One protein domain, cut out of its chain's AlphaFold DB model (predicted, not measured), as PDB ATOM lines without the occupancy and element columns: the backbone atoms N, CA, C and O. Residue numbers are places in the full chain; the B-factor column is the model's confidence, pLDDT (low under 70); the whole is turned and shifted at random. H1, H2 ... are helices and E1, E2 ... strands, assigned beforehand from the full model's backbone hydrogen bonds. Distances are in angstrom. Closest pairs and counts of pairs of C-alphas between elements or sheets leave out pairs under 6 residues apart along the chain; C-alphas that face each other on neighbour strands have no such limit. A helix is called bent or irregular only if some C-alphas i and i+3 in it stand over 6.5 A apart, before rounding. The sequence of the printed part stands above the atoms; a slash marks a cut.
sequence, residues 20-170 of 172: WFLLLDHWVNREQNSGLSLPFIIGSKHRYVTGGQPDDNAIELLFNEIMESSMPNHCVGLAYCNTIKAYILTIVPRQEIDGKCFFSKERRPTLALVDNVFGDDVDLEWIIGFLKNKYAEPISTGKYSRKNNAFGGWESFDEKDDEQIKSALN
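This is residues 20 to 170 of the 172 residues of an uncharacterized protein of Acinetobacter sp. (UniProt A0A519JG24). A small, twisted sheet of four strands makes a wall, with H3 over it along E4, H1 and H2 packed by its edge strand E2, and H4, the longest helix, passing by it and packing on H2 and H3. H5 lies off the sheet and packs crosswise on H1, after a long link that folds back on itself. The printed part has 151 residues, with named elements in the order H1 H2 H3 E1 E2 E3 E4 H4 H5; the sheet, E2 E1 E4 E3, is mixed, and the class is mixed, helices and strands. The whole is compact, with a radius of gyration of the C-alphas of 14.7 A and spans of 39 by 31 by 31 A.

H1, residues 20 to 30, only grazes the sheet with residues 20 to 29; the C-alphas of Leu 24 and Thr 90 are 6.2 A apart. H2, residues 38 to 50, only grazes the sheet with residues 38 to 41. H3, residues 58 to 68, touches residues 38 to 42 of H2, about perpendicular at 87 degrees, closest at the C-alphas of Ile 42 and Ala 58, 6.7 A apart. E1, residues 74 to 81, and E2, residues 86 to 93, form an antiparallel hairpin, with N 77 and O 90 within hydrogen-bond range at 2.9 A. E3, residues 101 to 103, and E4, residues 109 to 113, form another, with N 102 and O 111 at 2.8 A. E1 and E4 are parallel, with N 78 and O 112 at 2.8 A. H3 is over E4, at a height over the sheet of 9.5 A. H4, residues 124 to 140, touches H3 with residues 128 to 132, opposite ways at a steep tilt of 40 degrees; the closest C-alphas, of Ile 59 and Lys 132, are 6.1 A apart. H4 touches H2 with residues 135 to 139, the closest C-alphas being those of Pro 39 and Ile 139, 5.7 A apart. H5, residues 159 to 168, touches H1 about perpendicular, at 82 degrees, closest at the C-alphas of His 26 and Ala 168, 5.3 A apart. Every O i to N i+4 pair is within hydrogen-bond range in H1, H3 and H5, against 8 of 9 in H2 and 11 of 13 in H4.

H1 begins at C-alpha 20, (151.671, 156.086, 158.825). H2 measures 16.5 A and is only just irregular, C-alphas 47 and 50 being 6.9 A apart. E1 measures 19.9 A and E2 21.8 A. H4 measures 22.6 A and is irregular, with C-alphas 134 and 137 7.8 A apart and a kink of 47 degrees near residue 134. H5 ends at C-alpha 168, (159.000, 159.647, 164.436).

The C-alphas farthest apart, of Glu 106 and Phe 151, are 43.5 A apart. The printed part has no cut. The link from H4 to H5, residues 141 to 158, is long, and in it residues 145 to 146 pair antiparallel with 154 to 155. The mean pLDDT of the printed part is 92.5; residues 149 to 152 are under 70.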
ATOM      1  N   TRP A  20     150.802 157.001 159.555       95.38
ATOM      2  CA  TRP A  20     151.671 156.086 158.825       95.38
ATOM      3  C   TRP A  20     152.733 156.845 158.018       95.38
ATOM      4  O   TRP A  20     153.835 156.335 157.843       95.38
ATOM      5  N   PHE A  21     152.432 158.066 157.560       95.25
ATOM      6  CA  PHE A  21     153.372 158.874 156.795       95.25
ATOM      7  C   PHE A  21     154.490 159.397 157.691       95.25
ATOM      8  O   PHE A  21     155.645 159.304 157.303       95.25
ATOM      9  N   LEU A  22     154.167 159.868 158.899       95.12
ATOM     10  CA  LEU A  22     155.171 160.321 159.871       95.12
ATOM     11  C   LEU A  22     156.178 159.210 160.200       95.12
ATOM     12  O   LEU A  22     157.387 159.439 160.193       95.12
ATOM     13  N   LEU A  23     155.681 157.986 160.420       96.62
ATOM     14  CA  LEU A  23     156.536 156.816 160.627       96.62
ATOM     15  C   LEU A  23     157.421 156.526 159.412       96.62
ATOM     16  O   LEU A  23     158.629 156.343 159.559       96.62
ATOM     17  N   LEU A  24     156.827 156.461 158.218       96.81
ATOM     18  CA  LEU A  24     157.571 156.134 157.005       96.81
ATOM     19  C   LEU A  24     158.590 157.215 156.641       96.81
ATOM     20  O   LEU A  24     159.700 156.867 156.260       96.81
ATOM     21  N   ASP A  25     158.256 158.497 156.782       94.75
ATOM     22  CA  ASP A  25     159.171 159.608 156.505       94.75
ATOM     23  C   ASP A  25     160.395 159.547 157.417       94.75
ATOM     24  O   ASP A  25     161.531 159.620 156.949       94.75
ATOM     25  N   HIS A  26     160.175 159.310 158.712       94.50
ATOM     26  CA  HIS A  26     161.270 159.115 159.652       94.50
ATOM     27  C   HIS A  26     162.153 157.924 159.245       94.50
ATOM     28  O   HIS A  26     163.366 158.069 159.105       94.50
ATOM     29  N   TRP A  27     161.558 156.756 158.984       94.50
ATOM     30  CA  TRP A  27     162.333 155.556 158.656       94.50
ATOM     31  C   TRP A  27     163.069 155.644 157.319       94.50
ATOM     32  O   TRP A  27     164.224 155.231 157.228       94.50
ATOM     33  N   VAL A  28     162.400 156.136 156.281       95.06
ATOM     34  CA  VAL A  28     162.916 156.119 154.910       95.06
ATOM     35  C   VAL A  28     163.843 157.302 154.667       95.06
ATOM     36  O   VAL A  28     164.956 157.114 154.185       95.06
ATOM     37  N   ASN A  29     163.427 158.514 155.037       91.88
ATOM     38  CA  ASN A  29     164.158 159.725 154.668       91.88
ATOM     39  C   ASN A  29     165.177 160.162 155.727       91.88
ATOM     40  O   ASN A  29     166.206 160.732 155.367       91.88
ATOM     41  N   ARG A  30     164.931 159.902 157.020       90.38
ATOM     42  CA  ARG A  30     165.868 160.291 158.096       90.38
ATOM     43  C   ARG A  30     166.839 159.171 158.443       90.38
ATOM     44  O   ARG A  30     168.045 159.394 158.450       90.38
ATOM     45  N   GLU A  31     166.317 157.969 158.664       90.56
ATOM     46  CA  GLU A  31     167.116 156.796 159.041       90.56
ATOM     47  C   GLU A  31     167.661 156.013 157.830       90.56
ATOM     48  O   GLU A  31     168.413 155.058 158.005       90.56
ATOM     49  N   GLN A  32     167.297 156.408 156.602       90.38
ATOM     50  CA  GLN A  32     167.766 155.797 155.348       90.38
ATOM     51  C   GLN A  32     167.476 154.287 155.240       90.38
ATOM     52  O   GLN A  32     168.229 153.531 154.620       90.38
ATOM     53  N   ASN A  33     166.375 153.827 155.839       92.00
ATOM     54  CA  ASN A  33     165.925 152.441 155.749       92.00
ATOM     55  C   ASN A  33     164.989 152.222 154.554       92.00
ATOM     56  O   ASN A  33     164.378 153.144 154.024       92.00
ATOM     57  N   SER A  34     164.799 150.962 154.155       93.12
ATOM     58  CA  SER A  34     163.947 150.628 153.003       93.12
ATOM     59  C   SER A  34     162.445 150.828 153.246       93.12
ATOM     60  O   SER A  34     161.688 150.903 152.282       93.12
ATOM     61  N   GLY A  35     161.997 150.869 154.503       95.94
ATOM     62  CA  GLY A  35     160.586 151.002 154.871       95.94
ATOM     63  C   GLY A  35     160.227 150.257 156.157       95.94
ATOM     64  O   GLY A  35     161.103 149.809 156.899       95.94
ATOM     65  N   LEU A  36     158.926 150.112 156.409       97.19
ATOM     66  CA  LEU A  36     158.374 149.513 157.624       97.19
ATOM     67  C   LEU A  36     157.398 148.384 157.315       97.19
ATOM     68  O   LEU A  36     156.585 148.475 156.401       97.19
ATOM     69  N   SER A  37     157.438 147.319 158.115       97.31
ATOM     70  CA  SER A  37     156.471 146.227 157.979       97.31
ATOM     71  C   SER A  37     155.066 146.643 158.424       97.31
ATOM     72  O   SER A  37     154.903 147.506 159.287       97.31
ATOM     73  N   LEU A  38     154.042 145.993 157.865       97.62
ATOM     74  CA  LEU A  38     152.648 146.269 158.222       97.62
ATOM     75  C   LEU A  38     152.361 146.036 159.717       97.62
ATOM     76  O   LEU A  38     151.772 146.932 160.324       97.62
ATOM     77  N   PRO A  39     152.789 144.913 160.345       97.50
ATOM     78  CA  PRO A  39     152.603 144.728 161.782       97.50
ATOM     79  C   PRO A  39     153.227 145.850 162.610       97.50
ATOM     80  O   PRO A  39     152.607 146.288 163.571       97.50
ATOM     81  N   PHE A  40     154.395 146.362 162.204       97.56
ATOM     82  CA  PHE A  40     155.049 147.473 162.892       97.56
ATOM     83  C   PHE A  40     154.180 148.734 162.848       97.56
ATOM     84  O   PHE A  40     153.846 149.282 163.889       97.56
ATOM     85  N   ILE A  41     153.741 149.167 161.661       97.81
ATOM     86  CA  ILE A  41     152.911 150.378 161.507       97.81
ATOM     87  C   ILE A  41     151.610 150.262 162.315       97.81
ATOM     88  O   ILE A  41     151.221 151.198 163.015       97.81
ATOM     89  N   ILE A  42     150.948 149.104 162.244       97.56
ATOM     90  CA  ILE A  42     149.690 148.841 162.950       97.56
ATOM     91  C   ILE A  42     149.906 148.836 164.463       97.56
ATOM     92  O   ILE A  42     149.232 149.571 165.184       97.56
ATOM     93  N   GLY A  43     150.870 148.053 164.948       97.06
ATOM     94  CA  GLY A  43     151.181 147.957 166.371       97.06
ATOM     95  C   GLY A  43     151.521 149.312 166.978       97.06
ATOM     96  O   GLY A  43     151.028 149.653 168.054       97.06
ATOM     97  N   SER A  44     152.305 150.119 166.263       96.75
ATOM     98  CA  SER A  44     152.703 151.451 166.713       96.75
ATOM     99  C   SER A  44     151.497 152.394 166.824       96.75
ATOM    100  O   SER A  44     151.384 153.122 167.815       96.75
ATOM    101  N   LYS A  45     150.548 152.343 165.871       95.62
ATOM    102  CA  LYS A  45     149.308 153.143 165.919       95.62
ATOM    103  C   LYS A  45     148.482 152.794 167.155       95.62
ATOM    104  O   LYS A  45     148.048 153.687 167.882       95.62
ATOM    105  N   HIS A  46     148.316 151.503 167.426       93.19
ATOM    106  CA  HIS A  46     147.561 151.043 168.589       93.19
ATOM    107  C   HIS A  46     148.249 151.369 169.913       93.19
ATOM    108  O   HIS A  46     147.586 151.767 170.867       93.19
ATOM    109  N   ARG A  47     149.578 151.292 169.974       94.00
ATOM    110  CA  ARG A  47     150.327 151.602 171.197       94.00
ATOM    111  C   ARG A  47     150.307 153.090 171.555       94.00
ATOM    112  O   ARG A  47     150.225 153.403 172.740       94.00
ATOM    113  N   TYR A  48     150.375 153.987 170.567       93.19
ATOM    114  CA  TYR A  48     150.634 155.416 170.812       93.19
ATOM    115  C   TYR A  48     149.539 156.388 170.373       93.19
ATOM    116  O   TYR A  48     149.572 157.540 170.797       93.19
ATOM    117  N   VAL A  49     148.587 155.965 169.537       89.06
ATOM    118  CA  VAL A  49     147.541 156.859 169.010       89.06
ATOM    119  C   VAL A  49     146.170 156.481 169.541       89.06
ATOM    120  O   VAL A  49     145.491 157.315 170.130       89.06
ATOM    121  N   THR A  50     145.744 155.237 169.325       89.50
ATOM    122  CA  THR A  50     144.373 154.813 169.652       89.50
ATOM    123  C   THR A  50     144.261 154.114 171.005       89.50
ATOM    124  O   THR A  50     143.205 154.174 171.631       89.50
ATOM    125  N   GLY A  51     145.336 153.482 171.480       85.69
ATOM    126  CA  GLY A  51     145.305 152.590 172.636       85.69
ATOM    127  C   GLY A  51     144.739 151.202 172.295       85.69
ATOM    128  O   GLY A  51     144.028 151.007 171.309       85.69
ATOM    129  N   GLY A  52     145.041 150.218 173.146       84.69
ATOM    130  CA  GLY A  52     144.465 148.871 173.063       84.69
ATOM    131  C   GLY A  52     145.145 147.933 172.059       84.69
ATOM    132  O   GLY A  52     146.315 148.100 171.723       84.69
ATOM    133  N   GLN A  53     144.414 146.896 171.638       86.38
ATOM    134  CA  GLN A  53     144.868 145.906 170.654       86.38
ATOM    135  C   GLN A  53     144.345 146.249 169.249       86.38
ATOM    136  O   GLN A  53     143.277 146.863 169.143       86.38
ATOM    137  N   PRO A  54     145.061 145.858 168.182       89.31
ATOM    138  CA  PRO A  54     144.585 146.003 166.817       89.31
ATOM    139  C   PRO A  54     143.301 145.237 166.516       89.31
ATOM    140  O   PRO A  54     143.106 144.125 166.995       89.31
ATOM    141  N   ASP A  55     142.453 145.844 165.686       86.62
ATOM    142  CA  ASP A  55     141.286 145.202 165.071       86.62
ATOM    143  C   ASP A  55     141.750 144.197 163.995       86.62
ATOM    144  O   ASP A  55     142.749 144.432 163.308       86.62
ATOM    145  N   ASP A  56     140.997 143.116 163.786       87.50
ATOM    146  CA  ASP A  56     141.177 142.164 162.678       87.50
ATOM    147  C   ASP A  56     141.155 142.856 161.294       87.50
ATOM    148  O   ASP A  56     141.721 142.363 160.311       87.50
ATOM    149  N   ASN A  57     140.539 144.037 161.206       93.62
ATOM    150  CA  ASN A  57     140.495 144.877 160.011       93.62
ATOM    151  C   ASN A  57     141.604 145.939 159.947       93.62
ATOM    152  O   ASN A  57     141.597 146.759 159.031       93.62
ATOM    153  N   ALA A  58     142.587 145.938 160.852       95.69
ATOM    154  CA  ALA A  58     143.613 146.986 160.913       95.69
ATOM    155  C   ALA A  58     144.409 147.164 159.605       95.69
ATOM    156  O   ALA A  58     144.734 148.292 159.236       95.69
ATOM    157  N   ILE A  59     144.693 146.077 158.873       97.75
ATOM    158  CA  ILE A  59     145.348 146.160 157.554       97.75
ATOM    159  C   ILE A  59     144.434 146.841 156.536       97.75
ATOM    160  O   ILE A  59     144.877 147.719 155.807       97.75
ATOM    161  N   GLU A  60     143.158 146.477 156.495       97.75
ATOM    162  CA  GLU A  60     142.199 147.080 155.569       97.75
ATOM    163  C   GLU A  60     142.009 148.572 155.857       97.75
ATOM    164  O   GLU A  60     142.074 149.393 154.945       97.75
ATOM    165  N   LEU A  61     141.887 148.937 157.137       96.19
ATOM    166  CA  LEU A  61     141.811 150.330 157.572       96.19
ATOM    167  C   LEU A  61     143.067 151.121 157.186       96.19
ATOM    168  O   LEU A  61     142.944 152.233 156.682       96.19
ATOM    169  N   LEU A  62     144.263 150.547 157.360       97.31
ATOM    170  CA  LEU A  62     145.513 151.187 156.942       97.31
ATOM    171  C   LEU A  62     145.535 151.455 155.431       97.31
ATOM    172  O   LEU A  62     145.904 152.549 155.008       97.31
ATOM    173  N   PHE A  63     145.135 150.482 154.610       97.62
ATOM    174  CA  PHE A  63     145.120 150.660 153.158       97.62
ATOM    175  C   PHE A  63     144.042 151.651 152.714       97.62
ATOM    176  O   PHE A  63     144.318 152.475 151.846       97.62
ATOM    177  N   ASN A  64     142.865 151.644 153.339       95.94
ATOM    178  CA  ASN A  64     141.836 152.655 153.091       95.94
ATOM    179  C   ASN A  64     142.361 154.062 153.412       95.94
ATOM    180  O   ASN A  64     142.272 154.952 152.567       95.94
ATOM    181  N   GLU A  65     143.006 154.243 154.570       95.12
ATOM    182  CA  GLU A  65     143.633 155.516 154.947       95.12
ATOM    183  C   GLU A  65     144.702 155.954 153.941       95.12
ATOM    184  O   GLU A  65     144.758 157.133 153.589       95.12
ATOM    185  N   ILE A  66     145.538 155.027 153.460       95.62
ATOM    186  CA  ILE A  66     146.529 155.307 152.414       95.62
ATOM    187  C   ILE A  66     145.820 155.790 151.151       95.62
ATOM    188  O   ILE A  66     146.136 156.871 150.668       95.62
ATOM    189  N   MET A  67     144.830 155.046 150.654       95.38
ATOM    190  CA  MET A  67     144.122 155.355 149.407       95.38
ATOM    191  C   MET A  67     143.357 156.685 149.449       95.38
ATOM    192  O   MET A  67     143.227 157.347 148.414       95.38
ATOM    193  N   GLU A  68     142.892 157.099 150.627       92.75
ATOM    194  CA  GLU A  68     142.234 158.391 150.866       92.75
ATOM    195  C   GLU A  68     143.228 159.546 151.093       92.75
ATOM    196  O   GLU A  68     142.881 160.720 150.939       92.75
ATOM    197  N   SER A  69     144.486 159.231 151.406       86.75
ATOM    198  CA  SER A  69     145.541 160.199 151.705       86.75
ATOM    199  C   SER A  69     146.471 160.394 150.506       86.75
ATOM    200  O   SER A  69     147.597 159.899 150.473       86.75
ATOM    201  N   SER A  70     146.024 161.148 149.494       79.31
ATOM    202  CA  SER A  70     146.899 161.479 148.361       79.31
ATOM    203  C   SER A  70     147.980 162.483 148.787       79.31
ATOM    204  O   SER A  70     147.656 163.614 149.164       79.31
ATOM    205  N   MET A  71     149.252 162.105 148.663       84.81
ATOM    206  CA  MET A  71     150.379 163.024 148.843       84.81
ATOM    207  C   MET A  71     150.770 163.652 147.488       84.81
ATOM    208  O   MET A  71     150.735 162.959 146.461       84.81
ATOM    209  N   PRO A  72     151.127 164.955 147.435       84.56
ATOM    210  CA  PRO A  72     151.427 165.628 146.167       84.56
ATOM    211  C   PRO A  72     152.602 164.996 145.407       84.56
ATOM    212  O   PRO A  72     152.453 164.604 144.249       84.56
ATOM    213  N   ASN A  73     153.739 164.826 146.086       89.00
ATOM    214  CA  ASN A  73     155.020 164.481 145.453       89.00
ATOM    215  C   ASN A  73     155.436 163.017 145.639       89.00
ATOM    216  O   ASN A  73     156.419 162.576 145.051       89.00
ATOM    217  N   HIS A  74     154.688 162.259 146.436       91.12
ATOM    218  CA  HIS A  74     155.037 160.895 146.809       91.12
ATOM    219  C   HIS A  74     153.821 159.978 146.710       91.12
ATOM    220  O   HIS A  74     152.675 160.434 146.786       91.12
ATOM    221  N   CYS A  75     154.079 158.684 146.584       93.81
ATOM    222  CA  CYS A  75     153.114 157.630 146.862       93.81
ATOM    223  C   CYS A  75     153.690 156.663 147.899       93.81
ATOM    224  O   CYS A  75     154.891 156.665 148.183       93.81
ATOM    225  N   VAL A  76     152.830 155.819 148.457       96.88
ATOM    226  CA  VAL A  76     153.278 154.679 149.251       96.88
ATOM    227  C   VAL A  76     153.750 153.589 148.295       96.88
ATOM    228  O   VAL A  76     153.071 153.289 147.317       96.88
ATOM    229  N   GLY A  77     154.908 152.998 148.553       97.12
ATOM    230  CA  GLY A  77     155.352 151.782 147.875       97.12
ATOM    231  C   GLY A  77     155.061 150.559 148.736       97.12
ATOM    232  O   GLY A  77     155.289 150.599 149.941       97.12
ATOM    233  N   LEU A  78     154.587 149.474 148.135       98.00
ATOM    234  CA  LEU A  78     154.513 148.151 148.748       98.00
ATOM    235  C   LEU A  78     155.600 147.276 148.129       98.00
ATOM    236  O   LEU A  78     155.590 147.044 146.923       98.00
ATOM    237  N   ALA A  79     156.523 146.799 148.958       96.81
ATOM    238  CA  ALA A  79     157.677 146.005 148.540       96.81
ATOM    239  C   ALA A  79     157.818 144.750 149.408       96.81
ATOM    240  O   ALA A  79     157.226 144.658 150.486       96.81
ATOM    241  N   TYR A  80     158.652 143.800 148.981       95.75
ATOM    242  CA  TYR A  80     159.064 142.671 149.817       95.75
ATOM    243  C   TYR A  80     160.527 142.809 150.246       95.75
ATOM    244  O   TYR A  80     161.445 142.753 149.432       95.75
ATOM    245  N   CYS A  81     160.764 142.944 151.551       93.19
ATOM    246  CA  CYS A  81     162.108 143.010 152.105       93.19
ATOM    247  C   CYS A  81     162.663 141.603 152.347       93.19
ATOM    248  O   CYS A  81     162.226 140.881 153.248       93.19
ATOM    249  N   ASN A  82     163.677 141.229 151.566       90.69
ATOM    250  CA  ASN A  82     164.325 139.921 151.654       90.69
ATOM    251  C   ASN A  82     165.080 139.684 152.964       90.69
ATOM    252  O   ASN A  82     165.176 138.534 153.393       90.69
ATOM    253  N   THR A  83     165.592 140.748 153.579       89.25
ATOM    254  CA  THR A  83     166.380 140.702 154.815       89.25
ATOM    255  C   THR A  83     165.526 140.243 155.994       89.25
ATOM    256  O   THR A  83     165.865 139.277 156.666       89.25
ATOM    257  N   ILE A  84     164.354 140.859 156.176       90.12
ATOM    258  CA  ILE A  84     163.405 140.491 157.239       90.12
ATOM    259  C   ILE A  84     162.286 139.565 156.745       90.12
ATOM    260  O   ILE A  84     161.350 139.285 157.483       90.12
ATOM    261  N   LYS A  85     162.336 139.102 155.490       91.00
ATOM    262  CA  LYS A  85     161.332 138.222 154.860       91.00
ATOM    263  C   LYS A  85     159.885 138.696 155.063       91.00
ATOM    264  O   LYS A  85     159.004 137.891 155.399       91.00
ATOM    265  N   ALA A  86     159.638 139.992 154.888       94.31
ATOM    266  CA  ALA A  86     158.342 140.624 155.132       94.31
ATOM    267  C   ALA A  86     158.011 141.673 154.064       94.31
ATOM    268  O   ALA A  86     158.894 142.363 153.564       94.31
ATOM    269  N   TYR A  87     156.722 141.813 153.765       97.31
ATOM    270  CA  TYR A  87     156.175 142.955 153.041       97.31
ATOM    271  C   TYR A  87     156.272 144.221 153.884       97.31
ATOM    272  O   TYR A  87     155.889 144.212 155.061       97.31
ATOM    273  N   ILE A  88     156.764 145.281 153.258       97.62
ATOM    274  CA  ILE A  88     156.974 146.589 153.864       97.62
ATOM    275  C   ILE A  88     156.272 147.669 153.046       97.62
ATOM    276  O   ILE A  88     156.133 147.545 151.828       97.62
ATOM    277  N   LEU A  89     155.856 148.727 153.731       98.25
ATOM    278  CA  LEU A  89     155.492 149.991 153.118       98.25
ATOM    279  C   LEU A  89     156.706 150.920 153.101       98.25
ATOM    280  O   LEU A  89     157.514 150.911 154.031       98.25
ATOM    281  N   THR A  90     156.823 151.716 152.049       97.25
ATOM    282  CA  THR A  90     157.887 152.702 151.850       97.25
ATOM    283  C   THR A  90     157.329 153.983 151.229       97.25
ATOM    284  O   THR A  90     156.136 154.054 150.918       97.25
ATOM    285  N   ILE A  91     158.171 154.997 151.053       95.75
ATOM    286  CA  ILE A  91     157.842 156.235 150.340       95.75
ATOM    287  C   ILE A  91     158.554 156.202 148.995       95.75
ATOM    288  O   ILE A  91     159.767 156.030 148.940       95.75
ATOM    289  N   VAL A  92     157.795 156.388 147.918       94.38
ATOM    290  CA  VAL A  92     158.328 156.433 146.555       94.38
ATOM    291  C   VAL A  92     158.043 157.814 145.964       94.38
ATOM    292  O   VAL A  92     156.883 158.250 145.974       94.38
ATOM    293  N   PRO A  93     159.060 158.533 145.457       92.94
ATOM    294  CA  PRO A  93     158.844 159.751 144.690       92.94
ATOM    295  C   PRO A  93     157.940 159.473 143.492       92.94
ATOM    296  O   PRO A  93     158.128 158.503 142.762       92.94
ATOM    297  N   ARG A  94     156.953 160.336 143.251       90.50
ATOM    298  CA  ARG A  94     155.934 160.086 142.218       90.50
ATOM    299  C   ARG A  94     156.537 159.935 140.813       90.50
ATOM    300  O   ARG A  94     155.996 159.187 140.007       90.50
ATOM    301  N   GLN A  95     157.640 160.630 140.530       90.81
ATOM    302  CA  GLN A  95     158.362 160.516 139.256       90.81
ATOM    303  C   GLN A  95     159.151 159.205 139.084       90.81
ATOM    304  O   GLN A  95     159.579 158.911 137.975       90.81
ATOM    305  N   GLU A  96     159.355 158.446 140.161       92.19
ATOM    306  CA  GLU A  96     160.113 157.187 140.185       92.19
ATOM    307  C   GLU A  96     159.194 155.959 140.223       92.19
ATOM    308  O   GLU A  96     159.669 154.833 140.319       92.19
ATOM    309  N   ILE A  97     157.873 156.160 140.148       90.31
ATOM    310  CA  ILE A  97     156.923 155.053 140.060       90.31
ATOM    311  C   ILE A  97     157.137 154.336 138.727       90.31
ATOM    312  O   ILE A  97     156.819 154.873 137.666       90.31
ATOM    313  N   ASP A  98     157.616 153.103 138.820       85.06
ATOM    314  CA  ASP A  98     157.693 152.145 137.728       85.06
ATOM    315  C   ASP A  98     156.840 150.917 138.088       85.06
ATOM    316  O   ASP A  98     156.881 150.433 139.222       85.06
ATOM    317  N   GLY A  99     156.018 150.443 137.150       86.56
ATOM    318  CA  GLY A  99     155.102 149.313 137.352       86.56
ATOM    319  C   GLY A  99     153.691 149.655 137.861       86.56
ATOM    320  O   GLY A  99     153.187 150.779 137.732       86.56
ATOM    321  N   LYS A 100     152.999 148.636 138.389       93.56
ATOM    322  CA  LYS A 100     151.592 148.730 138.804       93.56
ATOM    323  C   LYS A 100     151.385 149.715 139.954       93.56
ATOM    324  O   LYS A 100     152.034 149.634 140.996       93.56
ATOM    325  N   CYS A 101     150.378 150.577 139.819       95.00
ATOM    326  CA  CYS A 101     149.910 151.431 140.902       95.00
ATOM    327  C   CYS A 101     148.382 151.476 141.010       95.00
ATOM    328  O   CYS A 101     147.645 151.209 140.059       95.00
ATOM    329  N   PHE A 102     147.920 151.830 142.203       95.50
ATOM    330  CA  PHE A 102     146.530 152.055 142.555       95.50
ATOM    331  C   PHE A 102     146.314 153.539 142.822       95.50
ATOM    332  O   PHE A 102     147.177 154.233 143.370       95.50
ATOM    333  N   PHE A 103     145.146 154.027 142.421       94.75
ATOM    334  CA  PHE A 103     144.849 155.449 142.353       94.75
ATOM    335  C   PHE A 103     143.799 155.846 143.389       94.75
ATOM    336  O   PHE A 103     142.842 155.104 143.613       94.75
ATOM    337  N   SER A 104     143.949 157.031 143.986       91.56
ATOM    338  CA  SER A 104     142.892 157.638 144.803       91.56
ATOM    339  C   SER A 104     141.657 157.997 143.965       91.56
ATOM    340  O   SER A 104     141.663 157.927 142.730       91.56
ATOM    341  N   LYS A 105     140.599 158.470 144.636       88.12
ATOM    342  CA  LYS A 105     139.385 159.001 143.987       88.12
ATOM    343  C   LYS A 105     139.696 160.154 143.022       88.12
ATOM    344  O   LYS A 105     139.066 160.266 141.973       88.12
ATOM    345  N   GLU A 106     140.716 160.956 143.318       88.00
ATOM    346  CA  GLU A 106     141.221 162.054 142.483       88.00
ATOM    347  C   GLU A 106     142.151 161.577 141.353       88.00
ATOM    348  O   GLU A 106     142.799 162.395 140.699       88.00
ATOM    349  N   ARG A 107     142.239 160.260 141.118       89.50
ATOM    350  CA  ARG A 107     143.083 159.632 140.090       89.50
ATOM    351  C   ARG A 107     144.569 159.951 140.231       89.50
ATOM    352  O   ARG A 107     145.303 160.002 139.244       89.50
ATOM    353  N   ARG A 108     145.038 160.138 141.462       90.50
ATOM    354  CA  ARG A 108     146.467 160.253 141.760       90.50
ATOM    355  C   ARG A 108     147.002 158.879 142.154       90.50
ATOM    356  O   ARG A 108     146.377 158.254 143.003       90.50
ATOM    357  N   PRO A 109     148.132 158.406 141.594       92.81
ATOM    358  CA  PRO A 109     148.827 157.241 142.137       92.81
ATOM    359  C   PRO A 109     149.074 157.416 143.638       92.81
ATOM    360  O   PRO A 109     149.638 158.441 144.036       92.81
ATOM    361  N   THR A 110     148.637 156.453 144.439       94.62
ATOM    362  CA  THR A 110     148.684 156.521 145.907       94.62
ATOM    363  C   THR A 110     149.413 155.329 146.506       94.62
ATOM    364  O   THR A 110     150.154 155.501 147.471       94.62
ATOM    365  N   LEU A 111     149.275 154.156 145.887       96.44
ATOM    366  CA  LEU A 111     150.004 152.947 146.244       96.44
ATOM    367  C   LEU A 111     150.667 152.364 144.992       96.44
ATOM    368  O   LEU A 111     149.975 152.107 144.013       96.44
ATOM    369  N   ALA A 112     151.974 152.136 145.017       95.94
ATOM    370  CA  ALA A 112     152.731 151.482 143.950       95.94
ATOM    371  C   ALA A 112     153.226 150.103 144.406       95.94
ATOM    372  O   ALA A 112     153.581 149.928 145.573       95.94
ATOM    373  N   LEU A 113     153.264 149.131 143.496       96.38
ATOM    374  CA  LEU A 113     153.890 147.831 143.727       96.38
ATOM    375  C   LEU A 113     155.350 147.900 143.286       96.38
ATOM    376  O   LEU A 113     155.646 147.925 142.097       96.38
ATOM    377  N   VAL A 114     156.253 147.935 144.258       94.81
ATOM    378  CA  VAL A 114     157.695 148.056 144.018       94.81
ATOM    379  C   VAL A 114     158.271 146.680 143.684       94.81
ATOM    380  O   VAL A 114     157.854 145.673 144.262       94.81
ATOM    381  N   ASP A 115     159.213 146.640 142.740       90.88
ATOM    382  CA  ASP A 115     159.900 145.424 142.276       90.88
ATOM    383  C   ASP A 115     158.947 144.300 141.841       90.88
ATOM    384  O   ASP A 115     159.243 143.114 141.988       90.88
ATOM    385  N   ASN A 116     157.775 144.676 141.320       87.69
ATOM    386  CA  ASN A 116     156.741 143.747 140.876       87.69
ATOM    387  C   ASN A 116     156.363 142.694 141.942       87.69
ATOM    388  O   ASN A 116     156.147 141.521 141.634       87.69
ATOM    389  N   VAL A 117     156.290 143.115 143.212       92.75
ATOM    390  CA  VAL A 117     156.127 142.244 144.392       92.75
ATOM    391  C   VAL A 117     154.981 141.213 144.304       92.75
ATOM    392  O   VAL A 117     155.052 140.170 144.953       92.75
ATOM    393  N   PHE A 118     153.950 141.465 143.491       92.75
ATOM    394  CA  PHE A 118     152.815 140.558 143.284       92.75
ATOM    395  C   PHE A 118     152.455 140.295 141.811       92.75
ATOM    396  O   PHE A 118     151.486 139.582 141.554       92.75
ATOM    397  N   GLY A 119     153.196 140.833 140.842       89.50
ATOM    398  CA  GLY A 119     152.761 140.832 139.441       89.50
ATOM    399  C   GLY A 119     151.883 142.037 139.069       89.50
ATOM    400  O   GLY A 119     151.348 142.740 139.929       89.50
ATOM    401  N   ASP A 120     151.674 142.231 137.766       86.69
ATOM    402  CA  ASP A 120     150.890 143.352 137.227       86.69
ATOM    403  C   ASP A 120     149.375 143.086 137.167       86.69
ATOM    404  O   ASP A 120     148.586 144.018 137.011       86.69
ATOM    405  N   ASP A 121     148.928 141.845 137.371       89.50
ATOM    406  CA  ASP A 121     147.519 141.446 137.199       89.50
ATOM    407  C   ASP A 121     146.722 141.343 138.513       89.50
ATOM    408  O   ASP A 121     145.537 141.024 138.500       89.50
ATOM    409  N   VAL A 122     147.326 141.666 139.665       94.75
ATOM    410  CA  VAL A 122     146.658 141.543 140.980       94.75
ATOM    411  C   VAL A 122     145.863 142.785 141.381       94.75
ATOM    412  O   VAL A 122     146.390 143.898 141.371       94.75
ATOM    413  N   ASP A 123     144.594 142.644 141.737       96.31
ATOM    414  CA  ASP A 123     143.817 143.770 142.262       96.31
ATOM    415  C   ASP A 123     144.148 144.080 143.736       96.31
ATOM    416  O   ASP A 123     144.793 143.305 144.448       96.31
ATOM    417  N   LEU A 124     143.742 145.271 144.183       96.81
ATOM    418  CA  LEU A 124     144.043 145.759 145.530       96.81
ATOM    419  C   LEU A 124     143.351 144.926 146.615       96.81
ATOM    420  O   LEU A 124     143.927 144.707 147.678       96.81
ATOM    421  N   GLU A 125     142.128 144.470 146.351       97.44
ATOM    422  CA  GLU A 125     141.323 143.701 147.300       97.44
ATOM    423  C   GLU A 125     141.995 142.361 147.612       97.44
ATOM    424  O   GLU A 125     142.159 141.997 148.781       97.44
ATOM    425  N   TRP A 126     142.490 141.677 146.580       97.75
ATOM    426  CA  TRP A 126     143.259 140.451 146.718       97.75
ATOM    427  C   TRP A 126     144.543 140.675 147.522       97.75
ATOM    428  O   TRP A 126     144.835 139.896 148.432       97.75
ATOM    429  N   ILE A 127     145.288 141.751 147.239       98.25
ATOM    430  CA  ILE A 127     146.520 142.086 147.974       98.25
ATOM    431  C   ILE A 127     146.214 142.300 149.458       98.25
ATOM    432  O   ILE A 127     146.894 141.733 150.316       98.25
ATOM    433  N   ILE A 128     145.177 143.080 149.774       98.38
ATOM    434  CA  ILE A 128     144.751 143.324 151.157       98.38
ATOM    435  C   ILE A 128     144.361 142.003 151.828       98.38
ATOM    436  O   ILE A 128     144.841 141.720 152.927       98.38
ATOM    437  N   GLY A 129     143.559 141.160 151.170       98.25
ATOM    438  CA  GLY A 129     143.160 139.850 151.692       98.25
ATOM    439  C   GLY A 129     144.353 138.928 151.962       98.25
ATOM    440  O   GLY A 129     144.447 138.309 153.028       98.25
ATOM    441  N   PHE A 130     145.316 138.892 151.040       98.19
ATOM    442  CA  PHE A 130     146.561 138.150 151.203       98.19
ATOM    443  C   PHE A 130     147.367 138.653 152.410       98.19
ATOM    444  O   PHE A 130     147.810 137.848 153.232       98.19
ATOM    445  N   LEU A 131     147.535 139.972 152.554       98.31
ATOM    446  CA  LEU A 131     148.295 140.578 153.652       98.31
ATOM    447  C   LEU A 131     147.601 140.389 155.008       98.31
ATOM    448  O   LEU A 131     148.289 140.086 155.986       98.31
ATOM    449  N   LYS A 132     146.264 140.490 155.057       98.00
ATOM    450  CA  LYS A 132     145.447 140.164 156.242       98.00
ATOM    451  C   LYS A 132     145.747 138.748 156.719       98.00
ATOM    452  O   LYS A 132     146.153 138.564 157.861       98.00
ATOM    453  N   ASN A 133     145.653 137.762 155.829       97.12
ATOM    454  CA  ASN A 133     145.956 136.376 156.178       97.12
ATOM    455  C   ASN A 133     147.433 136.183 156.576       97.12
ATOM    456  O   ASN A 133     147.742 135.503 157.551       97.12
ATOM    457  N   LYS A 134     148.362 136.818 155.848       96.56
ATOM    458  CA  LYS A 134     149.808 136.698 156.090       96.56
ATOM    459  C   LYS A 134     150.232 137.212 157.468       96.56
ATOM    460  O   LYS A 134     151.191 136.681 158.031       96.56
ATOM    461  N   TYR A 135     149.561 138.244 157.973       96.94
ATOM    462  CA  TYR A 135     149.934 138.944 159.201       96.94
ATOM    463  C   TYR A 135     148.912 138.842 160.332       96.94
ATOM    464  O   TYR A 135     149.116 139.475 161.367       96.94
ATOM    465  N   ALA A 136     147.872 138.019 160.181       95.62
ATOM    466  CA  ALA A 136     146.871 137.799 161.221       95.62
ATOM    467  C   ALA A 136     147.519 137.418 162.562       95.62
ATOM    468  O   ALA A 136     147.321 138.111 163.552       95.62
ATOM    469  N   GLU A 137     148.369 136.383 162.576       94.69
ATOM    470  CA  GLU A 137     149.031 135.905 163.799       94.69
ATOM    471  C   GLU A 137     149.926 136.964 164.476       94.69
ATOM    472  O   GLU A 137     149.727 137.223 165.666       94.69
ATOM    473  N   PRO A 138     150.916 137.592 163.805       95.31
ATOM    474  CA  PRO A 138     151.771 138.567 164.480       95.31
ATOM    475  C   PRO A 138     150.984 139.767 165.011       95.31
ATOM    476  O   PRO A 138     151.275 140.247 166.106       95.31
ATOM    477  N   ILE A 139     149.948 140.212 164.293       95.88
ATOM    478  CA  ILE A 139     149.103 141.319 164.745       95.88
ATOM    479  C   ILE A 139     148.274 140.906 165.968       95.88
ATOM    480  O   ILE A 139     148.325 141.585 166.991       95.88
ATOM    481  N   SER A 140     147.575 139.769 165.911       94.25
ATOM    482  CA  SER A 140     146.687 139.322 166.994       94.25
ATOM    483  C   SER A 140     147.437 138.912 168.266       94.25
ATOM    484  O   SER A 140     146.861 138.894 169.351       94.25
ATOM    485  N   THR A 141     148.719 138.554 168.150       94.06
ATOM    486  CA  THR A 141     149.568 138.145 169.284       94.06
ATOM    487  C   THR A 141     150.445 139.268 169.839       94.06
ATOM    488  O   THR A 141     151.251 139.017 170.735       94.06
ATOM    489  N   GLY A 142     150.308 140.502 169.345       94.69
ATOM    490  CA  GLY A 142     151.093 141.632 169.846       94.69
ATOM    491  C   GLY A 142     152.575 141.593 169.455       94.69
ATOM    492  O   GLY A 142     153.425 142.134 170.170       94.69
ATOM    493  N   LYS A 143     152.897 140.911 168.352       95.44
ATOM    494  CA  LYS A 143     154.255 140.705 167.846       95.44
ATOM    495  C   LYS A 143     154.473 141.530 166.576       95.44
ATOM    496  O   LYS A 143     154.320 141.049 165.456       95.44
ATOM    497  N   TYR A 144     154.804 142.800 166.760       95.62
ATOM    498  CA  TYR A 144     154.826 143.810 165.701       95.62
ATOM    499  C   TYR A 144     156.212 144.078 165.105       95.62
ATOM    500  O   TYR A 144     156.314 144.644 164.016       95.62
ATOM    501  N   SER A 145     157.279 143.681 165.797       94.56
ATOM    502  CA  SER A 145     158.662 143.929 165.392       94.56
ATOM    503  C   SER A 145     159.286 142.661 164.831       94.56
ATOM    504  O   SER A 145     159.103 141.575 165.381       94.56
ATOM    505  N   ARG A 146     160.030 142.775 163.728       90.50
ATOM    506  CA  ARG A 146     160.757 141.641 163.150       90.50
ATOM    507  C   ARG A 146     162.248 141.903 163.196       90.50
ATOM    508  O   ARG A 146     162.750 142.780 162.496       90.50
ATOM    509  N   LYS A 147     162.956 141.124 164.010       81.31
ATOM    510  CA  LYS A 147     164.404 141.264 164.174       81.31
ATOM    511  C   LYS A 147     165.145 140.671 162.969       81.31
ATOM    512  O   LYS A 147     164.740 139.667 162.389       81.31
ATOM    513  N   ASN A 148     166.245 141.318 162.590       70.56
ATOM    514  CA  ASN A 148     167.096 140.944 161.457       70.56
ATOM    515  C   ASN A 148     168.140 139.874 161.844       70.56
ATOM    516  O   ASN A 148     169.339 140.050 161.641       70.56
ATOM    517  N   ASN A 149     167.712 138.787 162.482       60.56
ATOM    518  CA  ASN A 149     168.573 137.639 162.772       60.56
ATOM    519  C   ASN A 149     168.122 136.420 161.951       60.56
ATOM    520  O   ASN A 149     166.960 136.294 161.575       60.56
ATOM    521  N   ALA A 150     169.059 135.513 161.647       50.91
ATOM    522  CA  ALA A 150     168.871 134.375 160.733       50.91
ATOM    523  C   ALA A 150     167.714 133.416 161.106       50.91
ATOM    524  O   ALA A 150     167.307 132.595 160.288       50.91
ATOM    525  N   PHE A 151     167.169 133.544 162.320       60.91
ATOM    526  CA  PHE A 151     166.045 132.773 162.859       60.91
ATOM    527  C   PHE A 151     164.948 133.672 163.460       60.91
ATOM    528  O   PHE A 151     164.150 133.218 164.276       60.91
ATOM    529  N   GLY A 152     164.930 134.956 163.097       65.00
ATOM    530  CA  GLY A 152     164.090 135.972 163.720       65.00
ATOM    531  C   GLY A 152     162.607 135.760 163.526       65.00
ATOM    532  O   GLY A 152     162.097 135.780 162.400       65.00
ATOM    533  N   GLY A 153     161.918 135.592 164.650       88.06
ATOM    534  CA  GLY A 153     160.471 135.636 164.726       88.06
ATOM    535  C   GLY A 153     159.942 137.067 164.782       88.06
ATOM    536  O   GLY A 153     160.686 138.048 164.820       88.06
ATOM    537  N   TRP A 154     158.620 137.163 164.789       94.62
ATOM    538  CA  TRP A 154     157.938 138.370 165.223       94.62
ATOM    539  C   TRP A 154     158.005 138.466 166.750       94.62
ATOM    540  O   TRP A 154     157.790 137.470 167.447       94.62
ATOM    541  N   GLU A 155     158.268 139.658 167.263       95.00
ATOM    542  CA  GLU A 155     158.404 139.963 168.685       95.00
ATOM    543  C   GLU A 155     157.608 141.224 169.029       95.00
ATOM    544  O   GLU A 155     157.232 142.010 168.154       95.00
ATOM    545  N   SER A 156     157.315 141.418 170.314       95.06
ATOM    546  CA  SER A 156     156.807 142.703 170.799       95.06
ATOM    547  C   SER A 156     157.845 143.809 170.591       95.06
ATOM    548  O   SER A 156     159.029 143.527 170.421       95.06
ATOM    549  N   PHE A 157     157.401 145.066 170.610       95.56
ATOM    550  CA  PHE A 157     158.331 146.193 170.601       95.56
ATOM    551  C   PHE A 157     159.261 146.137 171.809       95.56
ATOM    552  O   PHE A 157     158.806 145.916 172.937       95.56
ATOM    553  N   ASP A 158     160.550 146.330 171.554       94.50
ATOM    554  CA  ASP A 158     161.536 146.591 172.595       94.50
ATOM    555  C   ASP A 158     161.689 148.101 172.845       94.50
ATOM    556  O   ASP A 158     161.010 148.934 172.244       94.50
ATOM    557  N   GLU A 159     162.575 148.464 173.773       95.25
ATOM    558  CA  GLU A 159     162.835 149.863 174.129       95.25
ATOM    559  C   GLU A 159     163.325 150.686 172.930       95.25
ATOM    560  O   GLU A 159     162.912 151.830 172.755       95.25
ATOM    561  N   LYS A 160     164.131 150.080 172.052       93.31
ATOM    562  CA  LYS A 160     164.629 150.742 170.847       93.31
ATOM    563  C   LYS A 160     163.498 151.010 169.856       93.31
ATOM    564  O   LYS A 160     163.427 152.104 169.301       93.31
ATOM    565  N   ASP A 161     162.622 150.030 169.636       94.75
ATOM    566  CA  ASP A 161     161.442 150.198 168.789       94.75
ATOM    567  C   ASP A 161     160.574 151.358 169.328       94.75
ATOM    568  O   ASP A 161     160.199 152.258 168.574       94.75
ATOM    569  N   ASP A 162     160.326 151.391 170.642       95.25
ATOM    570  CA  ASP A 162     159.558 152.450 171.310       95.25
ATOM    571  C   ASP A 162     160.197 153.846 171.154       95.25
ATOM    572  O   ASP A 162     159.490 154.823 170.885       95.25
ATOM    573  N   GLU A 163     161.517 153.968 171.317       94.19
ATOM    574  CA  GLU A 163     162.252 155.227 171.121       94.19
ATOM    575  C   GLU A 163     162.133 155.742 169.685       94.19
ATOM    576  O   GLU A 163     161.824 156.918 169.468       94.19
ATOM    577  N   GLN A 164     162.318 154.859 168.701       93.31
ATOM    578  CA  GLN A 164     162.213 155.221 167.288       93.31
ATOM    579  C   GLN A 164     160.787 155.654 166.924       93.31
ATOM    580  O   GLN A 164     160.599 156.662 166.240       93.31
ATOM    581  N   ILE A 165     159.768 154.951 167.432       95.81
ATOM    582  CA  ILE A 165     158.364 155.325 167.213       95.81
ATOM    583  C   ILE A 165     158.074 156.699 167.823       95.81
ATOM    584  O   ILE A 165     157.513 157.563 167.150       95.81
ATOM    585  N   LYS A 166     158.470 156.941 169.077       94.69
ATOM    586  CA  LYS A 166     158.249 158.243 169.725       94.69
ATOM    587  C   LYS A 166     158.975 159.372 168.996       94.69
ATOM    588  O   LYS A 166     158.400 160.451 168.862       94.69
ATOM    589  N   SER A 167     160.185 159.123 168.493       93.56
ATOM    590  CA  SER A 167     160.949 160.097 167.705       93.56
ATOM    591  C   SER A 167     160.234 160.453 166.405       93.56
ATOM    592  O   SER A 167     160.038 161.630 166.106       93.56
ATOM    593  N   ALA A 168     159.759 159.447 165.668       94.44
ATOM    594  CA  ALA A 168     159.000 159.647 164.436       94.44
ATOM    595  C   ALA A 168     157.701 160.442 164.656       94.44
ATOM    596  O   ALA A 168     157.275 161.199 163.785       94.44
ATOM    597  N   LEU A 169     157.082 160.289 165.828       92.88
ATOM    598  CA  LEU A 169     155.820 160.938 166.188       92.88
ATOM    599  C   LEU A 169     155.990 162.258 166.955       92.88
ATOM    600  O   LEU A 169     154.983 162.858 167.327       92.88
ATOM    601  N   ASN A 170     157.227 162.715 167.188       89.12
ATOM    602  CA  ASN A 170     157.547 163.884 168.018       89.12
ATOM    603  C   ASN A 170     156.898 163.830 169.420       89.12
ATOM    604  O   ASN A 170     156.334 164.811 169.899       89.12
TER     605      ASN A 170